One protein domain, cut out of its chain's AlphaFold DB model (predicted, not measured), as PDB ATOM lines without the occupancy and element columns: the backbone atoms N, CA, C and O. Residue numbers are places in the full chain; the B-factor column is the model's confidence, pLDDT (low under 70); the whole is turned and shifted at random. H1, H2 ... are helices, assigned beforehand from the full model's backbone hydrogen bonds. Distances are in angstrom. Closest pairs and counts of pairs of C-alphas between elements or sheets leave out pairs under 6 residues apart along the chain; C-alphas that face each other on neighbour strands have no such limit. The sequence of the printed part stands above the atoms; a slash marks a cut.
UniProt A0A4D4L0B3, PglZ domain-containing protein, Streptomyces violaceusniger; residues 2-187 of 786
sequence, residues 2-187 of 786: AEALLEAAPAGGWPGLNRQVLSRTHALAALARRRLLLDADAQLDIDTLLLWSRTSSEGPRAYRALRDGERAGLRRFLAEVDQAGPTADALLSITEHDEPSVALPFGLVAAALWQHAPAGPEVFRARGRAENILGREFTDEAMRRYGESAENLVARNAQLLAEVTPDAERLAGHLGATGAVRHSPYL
ATOM      1  N   ALA A   2     172.632 154.378 237.062       82.56
ATOM      2  CA  ALA A   2     171.324 154.492 236.390       82.56
ATOM      3  C   ALA A   2     171.057 153.335 235.400       82.56
ATOM      4  O   ALA A   2     170.017 152.696 235.480       82.56
ATOM      5  N   GLU A   3     172.035 152.997 234.553       86.19
ATOM      6  CA  GLU A   3     171.999 151.801 233.686       86.19
ATOM      7  C   GLU A   3     171.791 150.508 234.487       86.19
ATOM      8  O   GLU A   3     170.902 149.723 234.184       86.19
ATOM      9  N   ALA A   4     172.553 150.334 235.571       88.44
ATOM     10  CA  ALA A   4     172.456 149.182 236.463       88.44
ATOM     11  C   ALA A   4     171.051 148.997 237.066       88.44
ATOM     12  O   ALA A   4     170.602 147.868 237.213       88.44
ATOM     13  N   LEU A   5     170.323 150.082 237.364       86.88
ATOM     14  CA  LEU A   5     168.923 150.019 237.807       86.88
ATOM     15  C   LEU A   5     167.956 149.564 236.703       86.88
ATOM     16  O   LEU A   5     166.901 149.018 237.015       86.88
ATOM     17  N   LEU A   6     168.287 149.768 235.428       87.31
ATOM     18  CA  LEU A   6     167.495 149.269 234.300       87.31
ATOM     19  C   LEU A   6     167.838 147.802 234.001       87.31
ATOM     20  O   LEU A   6     166.942 146.973 233.882       87.31
ATOM     21  N   GLU A   7     169.128 147.463 233.966       87.25
ATOM     22  CA  GLU A   7     169.632 146.094 233.777       87.25
ATOM     23  C   GLU A   7     169.221 145.143 234.905       87.25
ATOM     24  O   GLU A   7     168.925 143.977 234.662       87.25
ATOM     25  N   ALA A   8     169.202 145.630 236.147       88.62
ATOM     26  CA  ALA A   8     168.785 144.866 237.314       88.62
ATOM     27  C   ALA A   8     167.273 144.941 237.574       88.62
ATOM     28  O   ALA A   8     166.845 144.566 238.662       88.62
ATOM     29  N   ALA A   9     166.436 145.385 236.632       87.12
ATOM     30  CA  ALA A   9     164.988 145.354 236.832       87.12
ATOM     31  C   ALA A   9     164.484 143.912 237.114       87.12
ATOM     32  O   ALA A   9     164.960 142.942 236.511       87.12
ATOM     33  N   PRO A  10     163.541 143.711 238.052       85.19
ATOM     34  CA  PRO A  10     162.776 142.468 238.148       85.19
ATOM     35  C   PRO A  10     161.832 142.289 236.950       85.19
ATOM     36  O   PRO A  10     161.438 143.263 236.312       85.19
ATOM     37  N   ALA A  11     161.395 141.055 236.681       80.94
ATOM     38  CA  ALA A  11     160.473 140.757 235.574       80.94
ATOM     39  C   ALA A  11     159.091 141.443 235.702       80.94
ATOM     40  O   ALA A  11     158.403 141.622 234.703       80.94
ATOM     41  N   GLY A  12     158.702 141.851 236.918       78.50
ATOM     42  CA  GLY A  12     157.516 142.673 237.195       78.50
ATOM     43  C   GLY A  12     157.803 144.171 237.380       78.50
ATOM     44  O   GLY A  12     156.923 144.896 237.834       78.50
ATOM     45  N   GLY A  13     159.019 144.637 237.076       82.88
ATOM     46  CA  GLY A  13     159.497 145.975 237.436       82.88
ATOM     47  C   GLY A  13     159.945 146.088 238.900       82.88
ATOM     48  O   GLY A  13     159.914 145.119 239.659       82.88
ATOM     49  N   TRP A  14     160.414 147.273 239.296       85.81
ATOM     50  CA  TRP A  14     160.798 147.548 240.686       85.81
ATOM     51  C   TRP A  14     159.559 147.672 241.595       85.81
ATOM     52  O   TRP A  14     158.525 148.157 241.126       85.81
ATOM     53  N   PRO A  15     159.639 147.280 242.884       80.00
ATOM     54  CA  PRO A  15     158.523 147.402 243.821       80.00
ATOM     55  C   PRO A  15     157.968 148.830 243.906       80.00
ATOM     56  O   PRO A  15     158.715 149.805 243.982       80.00
ATOM     57  N   GLY A  16     156.640 148.953 243.907       76.81
ATOM     58  CA  GLY A  16     155.966 150.246 243.979       76.81
ATOM     59  C   GLY A  16     156.112 150.897 245.355       76.81
ATOM     60  O   GLY A  16     155.711 150.326 246.366       76.81
ATOM     61  N   LEU A  17     156.624 152.129 245.391       77.38
ATOM     62  CA  LEU A  17     156.614 152.948 246.601       77.38
ATOM     63  C   LEU A  17     155.176 153.340 246.960       77.38
ATOM     64  O   LEU A  17     154.504 154.044 246.206       77.38
ATOM     65  N   ASN A  18     154.717 152.926 248.144       69.12
ATOM     66  CA  ASN A  18     153.371 153.202 248.657       69.12
ATOM     67  C   ASN A  18     153.207 154.686 249.046       69.12
ATOM     68  O   ASN A  18     153.198 155.042 250.222       69.12
ATOM     69  N   ARG A  19     153.091 155.559 248.033       62.84
ATOM     70  CA  ARG A  19     153.018 157.035 248.125       62.84
ATOM     71  C   ARG A  19     154.252 157.720 248.741       62.84
ATOM     72  O   ARG A  19     154.182 158.893 249.095       62.84
ATOM     73  N   GLN A  20     155.382 157.020 248.835       71.38
ATOM     74  CA  GLN A  20     156.669 157.589 249.252       71.38
ATOM     75  C   GLN A  20     157.450 158.157 248.055       71.38
ATOM     76  O   GLN A  20     157.263 157.730 246.915       71.38
ATOM     77  N   VAL A  21     158.346 159.113 248.315       80.19
ATOM     78  CA  VAL A  21     159.243 159.699 247.301       80.19
ATOM     79  C   VAL A  21     160.445 158.780 247.073       80.19
ATOM     80  O   VAL A  21     161.061 158.314 248.029       80.19
ATOM     81  N   LEU A  22     160.812 158.548 245.809       83.75
ATOM     82  CA  LEU A  22     161.994 157.762 245.451       83.75
ATOM     83  C   LEU A  22     163.282 158.506 245.834       83.75
ATOM     84  O   LEU A  22     163.694 159.443 245.152       83.75
ATOM     85  N   SER A  23     163.924 158.075 246.919       88.62
ATOM     86  CA  SER A  23     165.233 158.584 247.334       88.62
ATOM     87  C   SER A  23     166.382 157.830 246.656       88.62
ATOM     88  O   SER A  23     166.244 156.672 246.250       88.62
ATOM     89  N   ARG A  24     167.556 158.474 246.593       90.25
ATOM     90  CA  ARG A  24     168.816 157.838 246.169       90.25
ATOM     91  C   ARG A  24     169.083 156.561 246.970       90.25
ATOM     92  O   ARG A  24     169.365 155.529 246.373       90.25
ATOM     93  N   THR A  25     168.970 156.637 248.295       89.75
ATOM     94  CA  THR A  25     169.234 155.521 249.213       89.75
ATOM     95  C   THR A  25     168.284 154.355 248.963       89.75
ATOM     96  O   THR A  25     168.742 153.225 248.871       89.75
ATOM     97  N   HIS A  26     166.986 154.607 248.741       89.12
ATOM     98  CA  HIS A  26     166.032 153.538 248.425       89.12
ATOM     99  C   HIS A  26     166.376 152.833 247.103       89.12
ATOM    100  O   HIS A  26     166.432 151.605 247.052       89.12
ATOM    101  N   ALA A  27     166.657 153.599 246.042       90.38
ATOM    102  CA  ALA A  27     167.030 153.039 244.743       90.38
ATOM    103  C   ALA A  27     168.334 152.223 244.816       90.38
ATOM    104  O   ALA A  27     168.404 151.109 244.296       90.38
ATOM    105  N   LEU A  28     169.366 152.753 245.479       92.81
ATOM    106  CA  LEU A  28     170.655 152.074 245.603       92.81
ATOM    107  C   LEU A  28     170.598 150.863 246.544       92.81
ATOM    108  O   LEU A  28     171.241 149.864 246.237       92.81
ATOM    109  N   ALA A  29     169.783 150.887 247.602       92.44
ATOM    110  CA  ALA A  29     169.567 149.726 248.464       92.44
ATOM    111  C   ALA A  29     168.840 148.586 247.730       92.44
ATOM    112  O   ALA A  29     169.242 147.427 247.827       92.44
ATOM    113  N   ALA A  30     167.813 148.908 246.933       91.25
ATOM    114  CA  ALA A  30     167.121 147.927 246.096       91.25
ATOM    115  C   ALA A  30     168.054 147.308 245.035       91.25
ATOM    116  O   ALA A  30     168.018 146.095 244.811       91.25
ATOM    117  N   LEU A  31     168.935 148.115 244.426       93.38
ATOM    118  CA  LEU A  31     169.982 147.625 243.525       93.38
ATOM    119  C   LEU A  31     170.997 146.737 244.258       93.38
ATOM    120  O   LEU A  31     171.313 145.657 243.766       93.38
ATOM    121  N   ALA A  32     171.495 147.176 245.417       94.56
ATOM    122  CA  ALA A  32     172.503 146.464 246.192       94.56
ATOM    123  C   ALA A  32     172.008 145.071 246.593       94.56
ATOM    124  O   ALA A  32     172.644 144.089 246.219       94.56
ATOM    125  N   ARG A  33     170.829 144.961 247.224       94.44
ATOM    126  CA  ARG A  33     170.224 143.661 247.574       94.44
ATOM    127  C   ARG A  33     170.165 142.721 246.370       94.44
ATOM    128  O   ARG A  33     170.672 141.604 246.419       94.44
ATOM    129  N   ARG A  34     169.643 143.211 245.240       92.94
ATOM    130  CA  ARG A  34     169.460 142.412 244.021       92.94
ATOM    131  C   ARG A  34     170.760 142.056 243.287       92.94
ATOM    132  O   ARG A  34     170.774 141.053 242.582       92.94
ATOM    133  N   ARG A  35     171.840 142.836 243.428       93.62
ATOM    134  CA  ARG A  35     173.161 142.525 242.841       93.62
ATOM    135  C   ARG A  35     174.046 141.675 243.752       93.62
ATOM    136  O   ARG A  35     174.853 140.909 243.239       93.62
ATOM    137  N   LEU A  36     173.875 141.780 245.069       94.12
ATOM    138  CA  LEU A  36     174.535 140.922 246.056       94.12
ATOM    139  C   LEU A  36     173.794 139.589 246.275       94.12
ATOM    140  O   LEU A  36     174.350 138.701 246.907       94.12
ATOM    141  N   LEU A  37     172.577 139.423 245.744       94.38
ATOM    142  CA  LEU A  37     171.695 138.271 246.004       94.38
ATOM    143  C   LEU A  37     171.326 138.134 247.498       94.38
ATOM    144  O   LEU A  37     171.348 137.042 248.059       94.38
ATOM    145  N   LEU A  38     170.999 139.268 248.125       94.19
ATOM    146  CA  LEU A  38     170.387 139.356 249.455       94.19
ATOM    147  C   LEU A  38     168.855 139.377 249.342       94.19
ATOM    148  O   LEU A  38     168.309 139.794 248.313       94.19
ATOM    149  N   ASP A  39     168.172 139.013 250.427       90.50
ATOM    150  CA  ASP A  39     166.716 139.123 250.538       90.50
ATOM    151  C   ASP A  39     166.217 140.572 250.394       90.50
ATOM    152  O   ASP A  39     166.941 141.549 250.610       90.50
ATOM    153  N   ALA A  40     164.956 140.728 249.982       84.88
ATOM    154  CA  ALA A  40     164.395 142.017 249.566       84.88
ATOM    155  C   ALA A  40     164.264 143.045 250.711       84.88
ATOM    156  O   ALA A  40     164.256 144.255 250.459       84.88
ATOM    157  N   ASP A  41     164.176 142.559 251.944       86.81
ATOM    158  CA  ASP A  41     164.048 143.288 253.205       86.81
ATOM    159  C   ASP A  41     165.327 143.270 254.064       86.81
ATOM    160  O   ASP A  41     165.412 144.043 255.019       86.81
ATOM    161  N   ALA A  42     166.342 142.476 253.694       90.69
ATOM    162  CA  ALA A  42     167.623 142.383 254.398       90.69
ATOM    163  C   ALA A  42     168.249 143.764 254.644       90.69
ATOM    164  O   ALA A  42     168.222 144.632 253.765       90.69
ATOM    165  N   GLN A  43     168.844 143.993 255.813       92.62
ATOM    166  CA  GLN A  43     169.572 145.238 256.049       92.62
ATOM    167  C   GLN A  43     170.852 145.294 255.203       92.62
ATOM    168  O   GLN A  43     171.308 144.296 254.650       92.62
ATOM    169  N   LEU A  44     171.402 146.495 255.046       94.12
ATOM    170  CA  LEU A  44     172.681 146.720 254.366       94.12
ATOM    171  C   LEU A  44     173.724 147.212 255.369       94.12
ATOM    172  O   LEU A  44     174.479 148.132 255.074       94.12
ATOM    173  N   ASP A  45     173.707 146.610 256.557       94.19
ATOM    174  CA  ASP A  45     174.675 146.800 257.635       94.19
ATOM    175  C   ASP A  45     175.872 145.840 257.500       94.19
ATOM    176  O   ASP A  45     175.909 144.944 256.649       94.19
ATOM    177  N   ILE A  46     176.900 146.056 258.326       94.81
ATOM    178  CA  ILE A  46     178.127 145.255 258.276       94.81
ATOM    179  C   ILE A  46     177.909 143.811 258.752       94.81
ATOM    180  O   ILE A  46     178.534 142.905 258.203       94.81
ATOM    181  N   ASP A  47     176.992 143.585 259.697       94.81
ATOM    182  CA  ASP A  47     176.614 142.253 260.188       94.81
ATOM    183  C   ASP A  47     176.073 141.389 259.036       94.81
ATOM    184  O   ASP A  47     176.551 140.276 258.796       94.81
ATOM    185  N   THR A  48     175.129 141.932 258.259       95.31
ATOM    186  CA  THR A  48     174.528 141.255 257.102       95.31
ATOM    187  C   THR A  48     175.566 140.974 256.013       95.31
ATOM    188  O   THR A  48     175.569 139.882 255.443       95.31
ATOM    189  N   LEU A  49     176.481 141.912 255.735       95.81
ATOM    190  CA  LEU A  49     177.538 141.708 254.734       95.81
ATOM    191  C   LEU A  49     178.598 140.682 255.183       95.81
ATOM    192  O   LEU A  49     179.049 139.876 254.366       95.81
ATOM    193  N   LEU A  50     178.979 140.665 256.465       95.50
ATOM    194  CA  LEU A  50     179.912 139.673 257.018       95.50
ATOM    195  C   LEU A  50     179.317 138.261 256.963       95.50
ATOM    196  O   LEU A  50     179.997 137.339 256.503       95.50
ATOM    197  N   LEU A  51     178.042 138.104 257.336       94.19
ATOM    198  CA  LEU A  51     177.306 136.847 257.172       94.19
ATOM    199  C   LEU A  51     177.238 136.430 255.697       94.19
ATOM    200  O   LEU A  51     177.634 135.316 255.364       94.19
ATOM    201  N   TRP A  52     176.811 137.333 254.809       94.94
ATOM    202  CA  TRP A  52     176.703 137.108 253.363       94.94
ATOM    203  C   TRP A  52     177.994 136.579 252.732       94.94
ATOM    204  O   TRP A  52     177.941 135.632 251.946       94.94
ATOM    205  N   SER A  53     179.150 137.141 253.105       93.44
ATOM    206  CA  SER A  53     180.450 136.711 252.572       93.44
ATOM    207  C   SER A  53     180.818 135.267 252.952       93.44
ATOM    208  O   SER A  53     181.563 134.611 252.226       93.44
ATOM    209  N   ARG A  54     180.262 134.745 254.058       90.31
ATOM    210  CA  ARG A  54     180.471 133.366 254.523       90.31
ATOM    211  C   ARG A  54     179.379 132.400 254.053       90.31
ATOM    212  O   ARG A  54     179.699 131.267 253.710       90.31
ATOM    213  N   THR A  55     178.111 132.818 254.040       89.50
ATOM    214  CA  THR A  55     176.964 131.935 253.754       89.50
ATOM    215  C   THR A  55     176.598 131.853 252.272       89.50
ATOM    216  O   THR A  55     176.078 130.826 251.834       89.50
ATOM    217  N   SER A  56     176.883 132.888 251.473       89.31
ATOM    218  CA  SER A  56     176.569 132.912 250.042       89.31
ATOM    219  C   SER A  56     177.815 132.672 249.195       89.31
ATOM    220  O   SER A  56     178.758 133.456 249.219       89.31
ATOM    221  N   SER A  57     177.805 131.619 248.370       85.31
ATOM    222  CA  SER A  57     178.844 131.424 247.345       85.31
ATOM    223  C   SER A  57     178.485 132.052 245.991       85.31
ATOM    224  O   SER A  57     179.353 132.203 245.133       85.31
ATOM    225  N   GLU A  58     177.223 132.432 245.773       91.38
ATOM    226  CA  GLU A  58     176.767 133.038 244.514       91.38
ATOM    227  C   GLU A  58     176.793 134.565 244.563       91.38
ATOM    228  O   GLU A  58     177.266 135.191 243.617       91.38
ATOM    229  N   GLY A  59     176.366 135.171 245.674       92.56
ATOM    230  CA  GLY A  59     176.314 136.624 245.846       92.56
ATOM    231  C   GLY A  59     177.667 137.317 245.637       92.56
ATOM    232  O   GLY A  59     177.769 138.208 244.789       92.56
ATOM    233  N   PRO A  60     178.742 136.881 246.317       92.88
ATOM    234  CA  PRO A  60     180.084 137.417 246.098       92.88
ATOM    235  C   PRO A  60     180.617 137.204 244.673       92.88
ATOM    236  O   PRO A  60     181.308 138.071 244.137       92.88
ATOM    237  N   ARG A  61     180.265 136.091 244.010       91.38
ATOM    238  CA  ARG A  61     180.616 135.855 242.595       91.38
ATOM    239  C   ARG A  61     179.855 136.803 241.664       91.38
ATOM    240  O   ARG A  61     180.457 137.347 240.741       91.38
ATOM    241  N   ALA A  62     178.572 137.048 241.928       92.44
ATOM    242  CA  ALA A  62     177.767 138.025 241.200       92.44
ATOM    243  C   ALA A  62     178.327 139.448 241.363       92.44
ATOM    244  O   ALA A  62     178.458 140.157 240.368       92.44
ATOM    245  N   TYR A  63     178.757 139.825 242.575       94.38
ATOM    246  CA  TYR A  63     179.446 141.092 242.846       94.38
ATOM    247  C   TYR A  63     180.777 141.227 242.081       94.38
ATOM    248  O   TYR A  63     181.022 142.259 241.453       94.38
ATOM    249  N   ARG A  64     181.615 140.175 242.056       92.69
ATOM    250  CA  ARG A  64     182.860 140.132 241.253       92.69
ATOM    251  C   ARG A  64     182.614 140.300 239.751       92.69
ATOM    252  O   ARG A  64     183.460 140.868 239.069       92.69
ATOM    253  N   ALA A  65     181.482 139.811 239.244       93.38
ATOM    254  CA  ALA A  65     181.121 139.865 237.827       93.38
ATOM    255  C   ALA A  65     180.529 141.218 237.370       93.38
ATOM    256  O   ALA A  65     180.220 141.383 236.189       93.38
ATOM    257  N   LEU A  66     180.353 142.191 238.274       94.50
ATOM    258  CA  LEU A  66     179.856 143.524 237.926       94.50
ATOM    259  C   LEU A  66     180.915 144.362 237.196       94.50
ATOM    260  O   LEU A  66     182.108 144.293 237.483       94.50
ATOM    261  N   ARG A  67     180.453 145.244 236.300       93.94
ATOM    262  CA  ARG A  67     181.292 146.260 235.637       93.94
ATOM    263  C   ARG A  67     181.966 147.157 236.681       93.94
ATOM    264  O   ARG A  67     181.309 147.570 237.633       93.94
ATOM    265  N   ASP A  68     183.218 147.560 236.469       90.81
ATOM    266  CA  ASP A  68     184.002 148.311 237.471       90.81
ATOM    267  C   ASP A  68     183.312 149.585 237.982       90.81
ATOM    268  O   ASP A  68     183.247 149.819 239.187       90.81
ATOM    269  N   GLY A  69     182.718 150.382 237.087       91.38
ATOM    270  CA  GLY A  69     181.975 151.596 237.458       91.38
ATOM    271  C   GLY A  69     180.641 151.341 238.180       91.38
ATOM    272  O   GLY A  69     180.078 152.254 238.783       91.38
ATOM    273  N   GLU A  70     180.125 150.112 238.135       93.38
ATOM    274  CA  GLU A  70     178.985 149.661 238.934       93.38
ATOM    275  C   GLU A  70     179.454 149.121 240.290       93.38
ATOM    276  O   GLU A  70     178.946 149.558 241.321       93.38
ATOM    277  N   ARG A  71     180.484 148.264 240.288       93.94
ATOM    278  CA  ARG A  71     181.147 147.710 241.475       93.94
ATOM    279  C   ARG A  71     181.643 148.812 242.417       93.94
ATOM    280  O   ARG A  71     181.196 148.885 243.557       93.94
ATOM    281  N   ALA A  72     182.442 149.756 241.916       92.25
ATOM    282  CA  ALA A  72     182.900 150.922 242.678       92.25
ATOM    283  C   ALA A  72     181.742 151.841 243.125       92.25
ATOM    284  O   ALA A  72     181.814 152.491 244.170       92.25
ATOM    285  N   GLY A  73     180.653 151.886 242.351       93.81
ATOM    286  CA  GLY A  73     179.446 152.635 242.691       93.81
ATOM    287  C   GLY A  73     178.667 152.030 243.864       93.81
ATOM    288  O   GLY A  73     178.219 152.782 244.729       93.81
ATOM    289  N   LEU A  74     178.546 150.699 243.913       94.44
ATOM    290  CA  LEU A  74     177.971 149.954 245.038       94.44
ATOM    291  C   LEU A  74     178.892 149.978 246.259       94.44
ATOM    292  O   LEU A  74     178.421 150.281 247.348       94.44
ATOM    293  N   ARG A  75     180.198 149.746 246.081       93.88
ATOM    294  CA  ARG A  75     181.202 149.774 247.157       93.88
ATOM    295  C   ARG A  75     181.191 151.095 247.920       93.88
ATOM    296  O   ARG A  75     181.106 151.094 249.142       93.88
ATOM    297  N   ARG A  76     181.170 152.226 247.204       93.88
ATOM    298  CA  ARG A  76     181.031 153.556 247.821       93.88
ATOM    299  C   ARG A  76     179.692 153.747 248.538       93.88
ATOM    300  O   ARG A  76     179.676 154.421 249.553       93.88
ATOM    301  N   PHE A  77     178.596 153.193 248.013       95.25
ATOM    302  CA  PHE A  77     177.273 153.310 248.633       95.25
ATOM    303  C   PHE A  77     177.156 152.487 249.922       95.25
ATOM    304  O   PHE A  77     176.687 152.995 250.931       95.25
ATOM    305  N   LEU A  78     177.633 151.242 249.913       95.62
ATOM    306  CA  LEU A  78     177.642 150.373 251.095       95.62
ATOM    307  C   LEU A  78     178.574 150.911 252.192       95.62
ATOM    308  O   LEU A  78     178.307 150.697 253.369       95.62
ATOM    309  N   ALA A  79     179.615 151.659 251.807       93.31
ATOM    310  CA  ALA A  79     180.513 152.351 252.726       93.31
ATOM    311  C   ALA A  79     179.946 153.654 253.340       93.31
ATOM    312  O   ALA A  79     180.625 154.294 254.147       93.31
ATOM    313  N   GLU A  80     178.728 154.076 252.977       93.69
ATOM    314  CA  GLU A  80     178.063 155.223 253.609       93.69
ATOM    315  C   GLU A  80     177.641 154.884 255.049       93.69
ATOM    316  O   GLU A  80     177.289 153.747 255.360       93.69
ATOM    317  N   VAL A  81     177.692 155.880 255.942       87.69
ATOM    318  CA  VAL A  81     177.460 155.700 257.392       87.69
ATOM    319  C   VAL A  81     176.049 155.184 257.691       87.69
ATOM    320  O   VAL A  81     175.882 154.387 258.606       87.69
ATOM    321  N   ASP A  82     175.065 155.564 256.875       87.69
ATOM    322  CA  ASP A  82     173.675 155.102 256.987       87.69
ATOM    323  C   ASP A  82     173.472 153.642 256.520       87.69
ATOM    324  O   ASP A  82     172.336 153.169 256.491       87.69
ATOM    325  N   GLN A  83     174.524 152.954 256.052       91.81
ATOM    326  CA  GLN A  83     174.504 151.580 255.527       91.81
ATOM    327  C   GLN A  83     175.455 150.689 256.361       91.81
ATOM    328  O   GLN A  83     175.243 150.531 257.560       91.81
ATOM    329  N   ALA A  84     176.510 150.120 255.768       91.06
ATOM    330  CA  ALA A  84     177.490 149.274 256.459       91.06
ATOM    331  C   ALA A  84     178.762 150.045 256.871       91.06
ATOM    332  O   ALA A  84     179.680 149.471 257.463       91.06
ATOM    333  N   GLY A  85     178.812 151.351 256.582       90.75
ATOM    334  CA  GLY A  85     179.871 152.263 257.002       90.75
ATOM    335  C   GLY A  85     181.260 151.938 256.433       90.75
ATOM    336  O   GLY A  85     181.421 151.027 255.618       90.75
ATOM    337  N   PRO A  86     182.311 152.655 256.876       87.50
ATOM    338  CA  PRO A  86     183.674 152.487 256.358       87.50
ATOM    339  C   PRO A  86     184.200 151.042 256.402       87.50
ATOM    340  O   PRO A  86     185.034 150.662 255.584       87.50
ATOM    341  N   THR A  87     183.682 150.222 257.317       92.31
ATOM    342  CA  THR A  87     184.014 148.802 257.462       92.31
ATOM    343  C   THR A  87     183.675 147.967 256.220       92.31
ATOM    344  O   THR A  87     184.412 147.039 255.876       92.31
ATOM    345  N   ALA A  88     182.614 148.324 255.488       93.69
ATOM    346  CA  ALA A  88     182.222 147.653 254.248       93.69
ATOM    347  C   ALA A  88     183.300 147.740 253.155       93.69
ATOM    348  O   ALA A  88     183.439 146.828 252.341       93.69
ATOM    349  N   ASP A  89     184.093 148.816 253.144       93.00
ATOM    350  CA  ASP A  89     185.165 149.010 252.167       93.00
ATOM    351  C   ASP A  89     186.287 147.972 252.346       93.00
ATOM    352  O   ASP A  89     186.861 147.518 251.359       93.00
ATOM    353  N   ALA A  90     186.560 147.524 253.577       93.81
ATOM    354  CA  ALA A  90     187.501 146.434 253.845       93.81
ATOM    355  C   ALA A  90     186.930 145.066 253.438       93.81
ATOM    356  O   ALA A  90     187.590 144.328 252.706       93.81
ATOM    357  N   LEU A  91     185.674 144.776 253.805       95.62
ATOM    358  CA  LEU A  91     184.977 143.538 253.423       95.62
ATOM    359  C   LEU A  91     184.966 143.333 251.905       95.62
ATOM    360  O   LEU A  91     185.296 142.257 251.403       95.62
ATOM    361  N   LEU A  92     184.607 144.384 251.164       94.38
ATOM    362  CA  LEU A  92     184.536 144.347 249.707       94.38
ATOM    363  C   LEU A  92     185.931 144.311 249.065       94.38
ATOM    364  O   LEU A  92     186.077 143.752 247.983       94.38
ATOM    365  N   SER A  93     186.971 144.804 249.750       93.69
ATOM    366  CA  SER A  93     188.366 144.607 249.335       93.69
ATOM    367  C   SER A  93     188.777 143.141 249.381       93.69
ATOM    368  O   SER A  93     189.234 142.623 248.365       93.69
ATOM    369  N   ILE A  94     188.542 142.457 250.505       94.06
ATOM    370  CA  ILE A  94     188.829 141.019 250.645       94.06
ATOM    371  C   ILE A  94     188.007 140.238 249.614       94.06
ATOM    372  O   ILE A  94     188.547 139.443 248.855       94.06
ATOM    373  N   THR A  95     186.718 140.569 249.485       92.62
ATOM    374  CA  THR A  95     185.803 139.972 248.497       92.62
ATOM    375  C   THR A  95     186.259 140.174 247.042       92.62
ATOM    376  O   THR A  95     185.844 139.413 246.166       92.62
ATOM    377  N   GLU A  96     187.125 141.145 246.745       91.56
ATOM    378  CA  GLU A  96     187.684 141.378 245.406       91.56
ATOM    379  C   GLU A  96     189.037 140.683 245.155       91.56
ATOM    380  O   GLU A  96     189.367 140.488 243.985       91.56
ATOM    381  N   HIS A  97     189.781 140.277 246.197       89.31
ATOM    382  CA  HIS A  97     191.177 139.805 246.080       89.31
ATOM    383  C   HIS A  97     191.447 138.387 246.623       89.31
ATOM    384  O   HIS A  97     192.301 137.696 246.072       89.31
ATOM    385  N   ASP A  98     190.720 137.933 247.647       88.94
ATOM    386  CA  ASP A  98     190.837 136.604 248.281       88.94
ATOM    387  C   ASP A  98     189.439 135.948 248.368       88.94
ATOM    388  O   ASP A  98     188.454 136.547 247.939       88.94
ATOM    389  N   GLU A  99     189.278 134.719 248.860       90.56
ATOM    390  CA  GLU A  99     187.949 134.091 248.913       90.56
ATOM    391  C   GLU A  99     186.996 134.794 249.907       90.56
ATOM    392  O   GLU A  99     187.408 135.157 251.007       90.56
ATOM    393  N   PRO A 100     185.697 134.983 249.579       90.31
ATOM    394  CA  PRO A 100     184.788 135.810 250.384       90.31
ATOM    395  C   PRO A 100     184.623 135.299 251.818       90.31
ATOM    396  O   PRO A 100     184.526 136.082 252.758       90.31
ATOM    397  N   SER A 101     184.679 133.977 251.994       91.50
ATOM    398  CA  SER A 101     184.587 133.303 253.288       91.50
ATOM    399  C   SER A 101     185.770 133.585 254.221       91.50
ATOM    400  O   SER A 101     185.654 133.307 255.413       91.50
ATOM    401  N   VAL A 102     186.872 134.158 253.716       94.75
ATOM    402  CA  VAL A 102     188.026 134.626 254.502       94.75
ATOM    403  C   VAL A 102     187.699 135.920 255.254       94.75
ATOM    404  O   VAL A 102     188.283 136.161 256.305       94.75
ATOM    405  N   ALA A 103     186.744 136.734 254.787       95.44
ATOM    406  CA  ALA A 103     186.508 138.082 255.310       95.44
ATOM    407  C   ALA A 103     186.137 138.116 256.808       95.44
ATOM    408  O   ALA A 103     186.720 138.901 257.561       95.44
ATOM    409  N   LEU A 104     185.215 137.262 257.264       96.38
ATOM    410  CA  LEU A 104     184.822 137.187 258.679       96.38
ATOM    411  C   LEU A 104     185.912 136.551 259.582       96.38
ATOM    412  O   LEU A 104     186.256 137.170 260.590       96.38
ATOM    413  N   PRO A 105     186.541 135.409 259.226       97.06
ATOM    414  CA  PRO A 105     187.745 134.910 259.904       97.06
ATOM    415  C   PRO A 105     188.877 135.942 259.999       97.06
ATOM    416  O   PRO A 105     189.491 136.092 261.055       97.06
ATOM    417  N   PHE A 106     189.126 136.694 258.921       97.50
ATOM    418  CA  PHE A 106     190.105 137.778 258.898       97.50
ATOM    419  C   PHE A 106     189.752 138.890 259.886       97.50
ATOM    420  O   PHE A 106     190.659 139.456 260.481       97.50
ATOM    421  N   GLY A 107     188.467 139.159 260.130       97.50
ATOM    422  CA  GLY A 107     188.028 140.115 261.149       97.50
ATOM    423  C   GLY A 107     188.544 139.774 262.547       97.50
ATOM    424  O   GLY A 107     189.140 140.625 263.200       97.50
ATOM    425  N   LEU A 108     188.438 138.513 262.976       98.19
ATOM    426  CA  LEU A 108     188.956 138.088 264.287       98.19
ATOM    427  C   LEU A 108     190.493 138.169 264.363       98.19
ATOM    428  O   LEU A 108     191.055 138.545 265.393       98.19
ATOM    429  N   VAL A 109     191.192 137.881 263.257       98.19
ATOM    430  CA  VAL A 109     192.655 138.062 263.173       98.19
ATOM    431  C   VAL A 109     193.036 139.549 263.127       98.19
ATOM    432  O   VAL A 109     194.069 139.933 263.675       98.19
ATOM    433  N   ALA A 110     192.197 140.406 262.542       97.38
ATOM    434  CA  ALA A 110     192.391 141.848 262.510       97.38
ATOM    435  C   ALA A 110     192.206 142.469 263.902       97.38
ATOM    436  O   ALA A 110     193.074 143.221 264.337       97.38
ATOM    437  N   ALA A 111     191.171 142.084 264.657       97.94
ATOM    438  CA  ALA A 111     191.036 142.470 266.063       97.94
ATOM    439  C   ALA A 111     192.276 142.045 266.873       97.94
ATOM    440  O   ALA A 111     192.903 142.857 267.556       97.94
ATOM    441  N   ALA A 112     192.732 140.797 266.714       97.69
ATOM    442  CA  ALA A 112     193.957 140.332 267.361       97.69
ATOM    443  C   ALA A 112     195.203 141.170 266.997       97.69
ATOM    444  O   ALA A 112     196.016 141.446 267.875       97.69
ATOM    445  N   LEU A 113     195.362 141.593 265.737       97.31
ATOM    446  CA  LEU A 113     196.533 142.341 265.250       97.31
ATOM    447  C   LEU A 113     196.484 143.862 265.471       97.31
ATOM    448  O   LEU A 113     197.545 144.493 265.526       97.31
ATOM    449  N   TRP A 114     195.297 144.467 265.546       96.38
ATOM    450  CA  TRP A 114     195.108 145.924 265.602       96.38
ATOM    451  C   TRP A 114     194.517 146.448 266.916       96.38
ATOM    452  O   TRP A 114     194.684 147.633 267.196       96.38
ATOM    453  N   GLN A 115     193.892 145.592 267.727       96.06
ATOM    454  CA  GLN A 115     193.207 145.972 268.968       96.06
ATOM    455  C   GLN A 115     193.806 145.275 270.201       96.06
ATOM    456  O   GLN A 115     194.147 145.948 271.170       96.06
ATOM    457  N   HIS A 116     193.970 143.945 270.166       96.19
ATOM    458  CA  HIS A 116     194.280 143.159 271.374       96.19
ATOM    459  C   HIS A 116     195.772 142.907 271.628       96.19
ATOM    460  O   HIS A 116     196.192 142.862 272.783       96.19
ATOM    461  N   ALA A 117     196.587 142.701 270.589       96.25
ATOM    462  CA  ALA A 117     198.014 142.420 270.765       96.25
ATOM    463  C   ALA A 117     198.848 143.707 270.933       96.25
ATOM    464  O   ALA A 117     198.654 144.666 270.180       96.25
ATOM    465  N   PRO A 118     199.837 143.731 271.850       94.62
ATOM    466  CA  PRO A 118     200.734 144.870 272.004       94.62
ATOM    467  C   PRO A 118     201.577 145.085 270.740       94.62
ATOM    468  O   PRO A 118     202.058 144.137 270.112       94.62
ATOM    469  N   ALA A 119     201.783 146.350 270.371       91.00
ATOM    470  CA  ALA A 119     202.538 146.719 269.179       91.00
ATOM    471  C   ALA A 119     203.995 146.225 269.253       91.00
ATOM    472  O   ALA A 119     204.709 146.486 270.221       91.00
ATOM    473  N   GLY A 120     204.461 145.540 268.206       92.69
ATOM    474  CA  GLY A 120     205.815 144.990 268.173       92.69
ATOM    475  C   GLY A 120     206.208 144.375 266.826       92.69
ATOM    476  O   GLY A 120     205.363 144.225 265.937       92.69
ATOM    477  N   PRO A 121     207.489 143.991 266.644       92.94
ATOM    478  CA  PRO A 121     208.034 143.597 265.340       92.94
ATOM    479  C   PRO A 121     207.386 142.365 264.697       92.94
ATOM    480  O   PRO A 121     207.545 142.155 263.497       92.94
ATOM    481  N   GLU A 122     206.692 141.517 265.457       91.50
ATOM    482  CA  GLU A 122     205.920 140.387 264.914       91.50
ATOM    483  C   GLU A 122     204.538 140.814 264.435       91.50
ATOM    484  O   GLU A 122     204.180 140.502 263.299       91.50
ATOM    485  N   VAL A 123     203.826 141.615 265.232       95.44
ATOM    486  CA  VAL A 123     202.538 142.211 264.856       95.44
ATOM    487  C   VAL A 123     202.684 143.026 263.569       95.44
ATOM    488  O   VAL A 123     201.954 142.775 262.616       95.44
ATOM    489  N   PHE A 124     203.682 143.912 263.462       94.88
ATOM    490  CA  PHE A 124     203.904 144.687 262.231       94.88
ATOM    491  C   PHE A 124     204.239 143.806 261.013       94.88
ATOM    492  O   PHE A 124     203.722 144.046 259.924       94.88
ATOM    493  N   ARG A 125     205.032 142.736 261.186       95.44
ATOM    494  CA  ARG A 125     205.309 141.764 260.107       95.44
ATOM    495  C   ARG A 125     204.070 140.959 259.697       95.44
ATOM    496  O   ARG A 125     203.998 140.532 258.549       95.44
ATOM    497  N   ALA A 126     203.123 140.732 260.603       95.50
ATOM    498  CA  ALA A 126     201.853 140.075 260.300       95.50
ATOM    499  C   ALA A 126     200.851 141.029 259.625       95.50
ATOM    500  O   ALA A 126     200.224 140.632 258.645       95.50
ATOM    501  N   ARG A 127     200.772 142.298 260.054       95.19
ATOM    502  CA  ARG A 127     199.979 143.351 259.386       95.19
ATOM    503  C   ARG A 127     200.412 143.555 257.925       95.19
ATOM    504  O   ARG A 127     199.581 143.441 257.032       95.19
ATOM    505  N   GLY A 128     201.717 143.671 257.663       93.25
ATOM    506  CA  GLY A 128     202.251 143.743 256.290       93.25
ATOM    507  C   GLY A 128     202.052 142.466 255.450       93.25
ATOM    508  O   GLY A 128     202.174 142.492 254.229       93.25
ATOM    509  N   ARG A 129     201.719 141.322 256.071       94.00
ATOM    510  CA  ARG A 129     201.247 140.129 255.340       94.00
ATOM    511  C   ARG A 129     199.737 140.166 255.092       94.00
ATOM    512  O   ARG A 129     199.305 139.716 254.036       94.00
ATOM    513  N   ALA A 130     198.960 140.730 256.014       93.25
ATOM    514  CA  ALA A 130     197.512 140.901 255.900       93.25
ATOM    515  C   ALA A 130     197.098 141.857 254.763       93.25
ATOM    516  O   ALA A 130     196.057 141.650 254.142       93.25
ATOM    517  N   GLU A 131     197.941 142.831 254.412       89.38
ATOM    518  CA  GLU A 131     197.763 143.700 253.235       89.38
ATOM    519  C   GLU A 131     197.570 142.917 251.919       89.38
ATOM    520  O   GLU A 131     196.815 143.357 251.051       89.38
ATOM    521  N   ASN A 132     198.150 141.714 251.790       89.00
ATOM    522  CA  ASN A 132     197.960 140.856 250.610       89.00
ATOM    523  C   ASN A 132     196.523 140.309 250.487       89.00
ATOM    524  O   ASN A 132     196.056 140.100 249.373       89.00
ATOM    525  N   ILE A 133     195.819 140.109 251.609       89.88
ATOM    526  CA  ILE A 133     194.407 139.670 251.651       89.88
ATOM    527  C   ILE A 133     193.480 140.859 251.352       89.88
ATOM    528  O   ILE A 133     192.469 140.734 250.665       89.88
ATOM    529  N   LEU A 134     193.841 142.043 251.856       89.75
ATOM    530  CA  LEU A 134     193.103 143.292 251.644       89.75
ATOM    531  C   LEU A 134     193.240 143.834 250.208       89.75
ATOM    532  O   LEU A 134     192.406 144.634 249.769       89.75
ATOM    533  N   GLY A 135     194.301 143.440 249.493       87.81
ATOM    534  CA  GLY A 135     194.645 143.884 248.136       87.81
ATOM    535  C   GLY A 135     195.174 145.322 248.039       87.81
ATOM    536  O   GLY A 135     195.542 145.775 246.957       87.81
ATOM    537  N   ARG A 136     195.182 146.058 249.156       87.69
ATOM    538  CA  ARG A 136     195.594 147.463 249.284       87.69
ATOM    539  C   ARG A 136     195.785 147.826 250.759       87.69
ATOM    540  O   ARG A 136     195.270 147.141 251.642       87.69
ATOM    541  N   GLU A 137     196.443 148.953 251.009       88.88
ATOM    542  CA  GLU A 137     196.577 149.540 252.345       88.88
ATOM    543  C   GLU A 137     195.223 150.002 252.929       88.88
ATOM    544  O   GLU A 137     194.316 150.448 252.215       88.88
ATOM    545  N   PHE A 138     195.116 149.929 254.257       92.31
ATOM    546  CA  PHE A 138     194.039 150.488 255.076       92.31
ATOM    547  C   PHE A 138     194.648 151.135 256.327       92.31
ATOM    548  O   PHE A 138     195.718 150.733 256.779       92.31
ATOM    549  N   THR A 139     193.975 152.127 256.912       93.88
ATOM    550  CA  THR A 139     194.428 152.720 258.178       93.88
ATOM    551  C   THR A 139     194.212 151.756 259.348       93.88
ATOM    552  O   THR A 139     193.216 151.032 259.381       93.88
ATOM    553  N   ASP A 140     195.099 151.805 260.348       93.75
ATOM    554  CA  ASP A 140     194.974 151.031 261.595       93.75
ATOM    555  C   ASP A 140     193.574 151.159 262.227       93.75
ATOM    556  O   ASP A 140     192.977 150.169 262.639       93.75
ATOM    557  N   GLU A 141     193.012 152.369 262.230       94.31
ATOM    558  CA  GLU A 141     191.670 152.663 262.746       94.31
ATOM    559  C   GLU A 141     190.541 151.994 261.937       94.31
ATOM    560  O   GLU A 141     189.529 151.584 262.505       94.31
ATOM    561  N   ALA A 142     190.699 151.838 260.618       93.50
ATOM    562  CA  ALA A 142     189.740 151.093 259.803       93.50
ATOM    563  C   ALA A 142     189.826 149.581 260.073       93.50
ATOM    564  O   ALA A 142     188.800 148.906 260.095       93.50
ATOM    565  N   MET A 143     191.031 149.055 260.324       96.12
ATOM    566  CA  MET A 143     191.236 147.641 260.661       96.12
ATOM    567  C   MET A 143     190.773 147.305 262.083       96.12
ATOM    568  O   MET A 143     190.178 146.246 262.281       96.12
ATOM    569  N   ARG A 144     190.931 148.225 263.046       95.75
ATOM    570  CA  ARG A 144     190.333 148.121 264.388       95.75
ATOM    571  C   ARG A 144     188.809 147.994 264.302       95.75
ATOM    572  O   ARG A 144     188.261 146.998 264.757       95.75
ATOM    573  N   ARG A 145     188.134 148.930 263.620       95.50
ATOM    574  CA  ARG A 145     186.667 148.888 263.420       95.50
ATOM    575  C   ARG A 145     186.198 147.643 262.660       95.50
ATOM    576  O   ARG A 145     185.090 147.162 262.897       95.50
ATOM    577  N   TYR A 146     187.022 147.117 261.751       96.50
ATOM    578  CA  TYR A 146     186.755 145.856 261.055       96.50
ATOM    579  C   TYR A 146     186.805 144.653 261.997       96.50
ATOM    580  O   TYR A 146     185.887 143.832 261.983       96.50
ATOM    581  N   GLY A 147     187.816 144.599 262.865       97.19
ATOM    582  CA  GLY A 147     187.894 143.621 263.943       97.19
ATOM    583  C   GLY A 147     186.697 143.699 264.887       97.19
ATOM    584  O   GLY A 147     185.991 142.712 265.060       97.19
ATOM    585  N   GLU A 148     186.393 144.891 265.398       96.25
ATOM    586  CA  GLU A 148     185.273 145.131 266.317       96.25
ATOM    587  C   GLU A 148     183.916 144.763 265.705       96.25
ATOM    588  O   GLU A 148     183.049 144.242 266.401       96.25
ATOM    589  N   SER A 149     183.716 144.970 264.400       96.19
ATOM    590  CA  SER A 149     182.480 144.556 263.717       96.19
ATOM    591  C   SER A 149     182.353 143.027 263.647       96.19
ATOM    592  O   SER A 149     181.284 142.481 263.913       96.19
ATOM    593  N   ALA A 150     183.449 142.321 263.350       97.00
ATOM    594  CA  ALA A 150     183.478 140.859 263.345       97.00
ATOM    595  C   ALA A 150     183.306 140.263 264.753       97.00
ATOM    596  O   ALA A 150     182.541 139.314 264.920       97.00
ATOM    597  N   GLU A 151     183.966 140.838 265.761       97.00
ATOM    598  CA  GLU A 151     183.847 140.434 267.164       97.00
ATOM    599  C   GLU A 151     182.417 140.654 267.689       97.00
ATOM    600  O   GLU A 151     181.805 139.716 268.198       97.00
ATOM    601  N   ASN A 152     181.817 141.826 267.454       95.31
ATOM    602  CA  ASN A 152     180.424 142.102 267.824       95.31
ATOM    603  C   ASN A 152     179.423 141.154 267.142       95.31
ATOM    604  O   ASN A 152     178.395 140.817 267.734       95.31
ATOM    605  N   LEU A 153     179.670 140.727 265.899       95.38
ATOM    606  CA  LEU A 153     178.829 139.747 265.205       95.38
ATOM    607  C   LEU A 153     178.897 138.363 265.871       95.38
ATOM    608  O   LEU A 153     177.855 137.789 266.193       95.38
ATOM    609  N   VAL A 154     180.100 137.833 266.124       95.62
ATOM    610  CA  VAL A 154     180.252 136.493 266.727       95.62
ATOM    611  C   VAL A 154     179.879 136.465 268.215       95.62
ATOM    612  O   VAL A 154     179.348 135.461 268.682       95.62
ATOM    613  N   ALA A 155     180.039 137.573 268.948       93.06
ATOM    614  CA  ALA A 155     179.608 137.705 270.346       93.06
ATOM    615  C   ALA A 155     178.104 137.452 270.549       93.06
ATOM    616  O   ALA A 155     177.690 136.959 271.597       93.06
ATOM    617  N   ARG A 156     177.285 137.773 269.538       92.19
ATOM    618  CA  ARG A 156     175.826 137.567 269.534       92.19
ATOM    619  C   ARG A 156     175.409 136.203 268.960       92.19
ATOM    620  O   ARG A 156     174.220 135.897 268.957       92.19
ATOM    621  N   ASN A 157     176.347 135.383 268.474       91.44
ATOM    622  CA  ASN A 157     176.055 134.100 267.831       91.44
ATOM    623  C   ASN A 157     177.150 133.051 268.112       91.44
ATOM    624  O   ASN A 157     178.119 132.909 267.365       91.44
ATOM    625  N   ALA A 158     176.953 132.264 269.174       89.00
ATOM    626  CA  ALA A 158     177.897 131.233 269.612       89.00
ATOM    627  C   ALA A 158     178.135 130.113 268.576       89.00
ATOM    628  O   ALA A 158     179.239 129.574 268.511       89.00
ATOM    629  N   GLN A 159     177.144 129.783 267.734       91.69
ATOM    630  CA  GLN A 159     177.339 128.818 266.645       91.69
ATOM    631  C   GLN A 159     178.301 129.388 265.594       91.69
ATOM    632  O   GLN A 159     179.276 128.735 265.227       91.69
ATOM    633  N   LEU A 160     178.078 130.633 265.161       94.12
ATOM    634  CA  LEU A 160     178.957 131.315 264.210       94.12
ATOM    635  C   LEU A 160     180.379 131.478 264.766       94.12
ATOM    636  O   LEU A 160     181.340 131.287 264.024       94.12
ATOM    637  N   LEU A 161     180.527 131.773 266.063       94.56
ATOM    638  CA  LEU A 161     181.829 131.811 266.733       94.56
ATOM    639  C   LEU A 161     182.566 130.468 266.611       94.56
ATOM    640  O   LEU A 161     183.733 130.447 266.208       94.56
ATOM    641  N   ALA A 162     181.888 129.356 266.904       91.94
ATOM    642  CA  ALA A 162     182.457 128.013 266.794       91.94
ATOM    643  C   ALA A 162     182.805 127.632 265.339       91.94
ATOM    644  O   ALA A 162     183.830 126.998 265.100       91.94
ATOM    645  N   GLU A 163     181.999 128.052 264.359       92.81
ATOM    646  CA  GLU A 163     182.254 127.804 262.935       92.81
ATOM    647  C   GLU A 163     183.422 128.629 262.367       92.81
ATOM    648  O   GLU A 163     184.208 128.114 261.573       92.81
ATOM    649  N   VAL A 164     183.527 129.914 262.722       95.38
ATOM    650  CA  VAL A 164     184.529 130.857 262.180       95.38
ATOM    651  C   VAL A 164     185.915 130.632 262.793       95.38
ATOM    652  O   VAL A 164     186.936 130.807 262.124       95.38
ATOM    653  N   THR A 165     185.959 130.225 264.060       95.75
ATOM    654  CA  THR A 165     187.187 130.078 264.850       95.75
ATOM    655  C   THR A 165     188.283 129.218 264.179       95.75
ATOM    656  O   THR A 165     189.412 129.705 264.060       95.75
ATOM    657  N   PRO A 166     188.010 127.999 263.662       96.12
ATOM    658  CA  PRO A 166     189.031 127.157 263.025       96.12
ATOM    659  C   PRO A 166     189.555 127.688 261.683       96.12
ATOM    660  O   PRO A 166     190.591 127.226 261.196       96.12
ATOM    661  N   ASP A 167     188.843 128.624 261.047       96.50
ATOM    662  CA  ASP A 167     189.334 129.345 259.870       96.50
ATOM    663  C   ASP A 167     190.257 130.499 260.296       96.50
ATOM    664  O   ASP A 167     191.323 130.679 259.706       96.50
ATOM    665  N   ALA A 168     189.897 131.231 261.357       97.75
ATOM    666  CA  ALA A 168     190.676 132.355 261.883       97.75
ATOM    667  C   ALA A 168     192.028 131.915 262.478       97.75
ATOM    668  O   ALA A 168     193.055 132.518 262.169       97.75
ATOM    669  N   GLU A 169     192.060 130.825 263.253       96.88
ATOM    670  CA  GLU A 169     193.296 130.204 263.767       96.88
ATOM    671  C   GLU A 169     194.260 129.825 262.621       96.88
ATOM    672  O   GLU A 169     195.443 130.176 262.629       96.88
ATOM    673  N   ARG A 170     193.738 129.169 261.575       96.94
ATOM    674  CA  ARG A 170     194.503 128.747 260.386       96.94
ATOM    675  C   ARG A 170     195.055 129.945 259.610       96.94
ATOM    676  O   ARG A 170     196.216 129.945 259.200       96.94
ATOM    677  N   LEU A 171     194.232 130.981 259.447       96.69
ATOM    678  CA  LEU A 171     194.600 132.229 258.784       96.69
ATOM    679  C   LEU A 171     195.669 132.997 259.573       96.69
ATOM    680  O   LEU A 171     196.632 133.481 258.981       96.69
ATOM    681  N   ALA A 172     195.562 133.043 260.903       97.19
ATOM    682  CA  ALA A 172     196.599 133.588 261.773       97.19
ATOM    683  C   ALA A 172     197.915 132.799 261.661       97.19
ATOM    684  O   ALA A 172     198.987 133.405 261.668       97.19
ATOM    685  N   GLY A 173     197.849 131.476 261.481       96.50
ATOM    686  CA  GLY A 173     198.998 130.640 261.125       96.50
ATOM    687  C   GLY A 173     199.681 131.099 259.832       96.50
ATOM    688  O   GLY A 173     200.867 131.430 259.848       96.50
ATOM    689  N   HIS A 174     198.933 131.199 258.727       95.31
ATOM    690  CA  HIS A 174     199.455 131.666 257.431       95.31
ATOM    691  C   HIS A 174     200.011 133.101 257.490       95.31
ATOM    692  O   HIS A 174     201.055 133.398 256.908       95.31
ATOM    693  N   LEU A 175     199.349 133.988 258.235       95.44
ATOM    694  CA  LEU A 175     199.785 135.367 258.458       95.44
ATOM    695  C   LEU A 175     200.933 135.493 259.467       95.44
ATOM    696  O   LEU A 175     201.416 136.607 259.683       95.44
ATOM    697  N   GLY A 176     201.399 134.406 260.092       95.62
ATOM    698  CA  GLY A 176     202.401 134.452 261.162       95.62
ATOM    699  C   GLY A 176     201.987 135.378 262.313       95.62
ATOM    700  O   GLY A 176     202.818 136.110 262.845       95.62
ATOM    701  N   ALA A 177     200.690 135.394 262.622       96.38
ATOM    702  CA  ALA A 177     200.023 136.185 263.653       96.38
ATOM    703  C   ALA A 177     199.736 135.363 264.928       96.38
ATOM    704  O   ALA A 177     198.996 135.811 265.801       96.38
ATOM    705  N   THR A 178     200.320 134.167 265.054       94.06
ATOM    706  CA  THR A 178     200.123 133.233 266.180       94.06
ATOM    707  C   THR A 178     200.403 133.873 267.545       94.06
ATOM    708  O   THR A 178     199.639 133.676 268.484       94.06
ATOM    709  N   GLY A 179     201.436 134.716 267.653       95.31
ATOM    710  CA  GLY A 179     201.712 135.495 268.867       95.31
ATOM    711  C   GLY A 179     200.661 136.571 269.179       95.31
ATOM    712  O   GLY A 179     200.448 136.895 270.347       95.31
ATOM    713  N   ALA A 180     199.966 137.098 268.165       97.12
ATOM    714  CA  ALA A 180     198.929 138.114 268.335       97.12
ATOM    715  C   ALA A 180     197.604 137.503 268.816       97.12
ATOM    716  O   ALA A 180     197.045 137.977 269.804       97.12
ATOM    717  N   VAL A 181     197.143 136.407 268.197       97.56
ATOM    718  CA  VAL A 181     195.863 135.752 268.553       97.56
ATOM    719  C   VAL A 181     195.808 135.226 269.991       97.56
ATOM    720  O   VAL A 181     194.720 135.157 270.556       97.56
ATOM    721  N   ARG A 182     196.961 135.008 270.642       97.38
ATOM    722  CA  ARG A 182     197.068 134.751 272.095       97.38
ATOM    723  C   ARG A 182     196.480 135.852 272.992       97.38
ATOM    724  O   ARG A 182     196.285 135.616 274.179       97.38
ATOM    725  N   HIS A 183     196.179 137.033 272.455       97.12
ATOM    726  CA  HIS A 183     195.530 138.125 273.189       97.12
ATOM    727  C   HIS A 183     194.010 138.185 272.945       97.12
ATOM    728  O   HIS A 183     193.278 138.702 273.791       97.12
ATOM    729  N   SER A 184     193.509 137.604 271.844       97.75
ATOM    730  CA  SER A 184     192.088 137.657 271.461       97.75
ATOM    731  C   SER A 184     191.172 137.104 272.567       97.75
ATOM    732  O   SER A 184     191.499 136.068 273.158       97.75
ATOM    733  N   PRO A 185     190.022 137.742 272.846       96.88
ATOM    734  CA  PRO A 185     189.008 137.218 273.759       96.88
ATOM    735  C   PRO A 185     188.032 136.221 273.098       96.88
ATOM    736  O   PRO A 185     187.139 135.725 273.780       96.88
ATOM    737  N   TYR A 186     188.218 135.896 271.808       96.69
ATOM    738  CA  TYR A 186     187.348 134.992 271.035       96.69
ATOM    739  C   TYR A 186     188.039 133.720 270.526       96.69
ATOM    740  O   TYR A 186     187.362 132.723 270.301       96.69
ATOM    741  N   LEU A 187     189.364 133.728 270.329       97.50
ATOM    742  CA  LEU A 187     190.084 132.613 269.695       97.50
ATOM    743  C   LEU A 187     190.695 131.619 270.714       97.50
ATOM    744  O   LEU A 187     191.142 132.060 271.780       97.50
TER     745      LEU A 187
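What this domain is: This is residues 2 to 187 of the 786 residues of the protein "PglZ domain-containing protein" of Streptomyces violaceusniger (UniProt A0A4D4L0B3). Short helices cross one another along an elongated body: at one end H8, H9, H10 and H11 pack around H7, and H3 and H6 join this cluster to H4, H5, H2 and finally H1 at the other end. There the loop before H2 folds back, and its residues 18 to 23 stick out free. The printed part has 186 residues with eleven named helices, H1 to H11 in chain order, and no named strand; the class is all helix, the helix packing mostly crossed. It is compact, with a radius of gyration of the C-alphas of 17.4 A, and spans 56 by 32 by 26 A.

How they stand to each other: Start at H1, residues 2 to 7, which only just touches residues 27 to 31 of H2, residues 24 to 36, with 3 pairs of C-alphas within 8 A; the closest are those of Leu 5 and Leu 31, 6.3 A apart. Residues 35 to 36 of H2 touch H4, residues 59 to 64, about perpendicular at 80 degrees; their closest C-alphas, Leu 36 and Gly 59, are 4.7 A apart. Go on to H5, residues 68 to 78, and H6, residues 87 to 97, a helical hairpin at a shallow tilt of 30 degrees, opposite ways, closest at C-alphas 78 and 88, 6.2 A. H3, residues 46 to 55, touches H6 at a shallow tilt of 26 degrees, the same way, closest at C-alphas 46 and 88, 6.2 A. Next find H7, residues 100 to 116, and H9, residues 140 to 155, which touch with 28 pairs of C-alphas within 8 A, the closest Ala 111 and Gly 147, 4.0 A. Residues 102 to 109 of H7 touch H10, residues 158 to 174, about perpendicular at 78 degrees, closest at C-alphas 105 and 168, 4.4 A. H8, residues 121 to 134, forms a hairpin with H7 but only just touches it, with 3 pairs. H11, residues 178 to 181, touches H7 closest at C-alphas 181 and 112, 5.1 A. Every O i to N i+4 pair is within hydrogen-bond range in H1, H2, H4, H6 and H9; H3 has 5 of 6, H5 6 of 7, H7 9 of 13, H8 8 of 10 and H10 10 of 13, and H11 is too short for one.

Where its parts are: Find C-alpha 2, where H1 begins, at (171.324, 154.492, 236.390). H7 runs 24.2 A from C-alpha 100 at (184.788, 135.810, 250.384), with a kink of 33 degrees near residue 107. H10 runs 24.8 A and H9 22.1 A.

The domain as a whole: The C-alphas farthest apart, Arg 19 and Pro 121, are 59.2 A from each other. The printed part has no cut; the link from H1 to H2 is long, 16 residues. Mean pLDDT of the printed part is 92.3, and residues 18 to 19 are under 70.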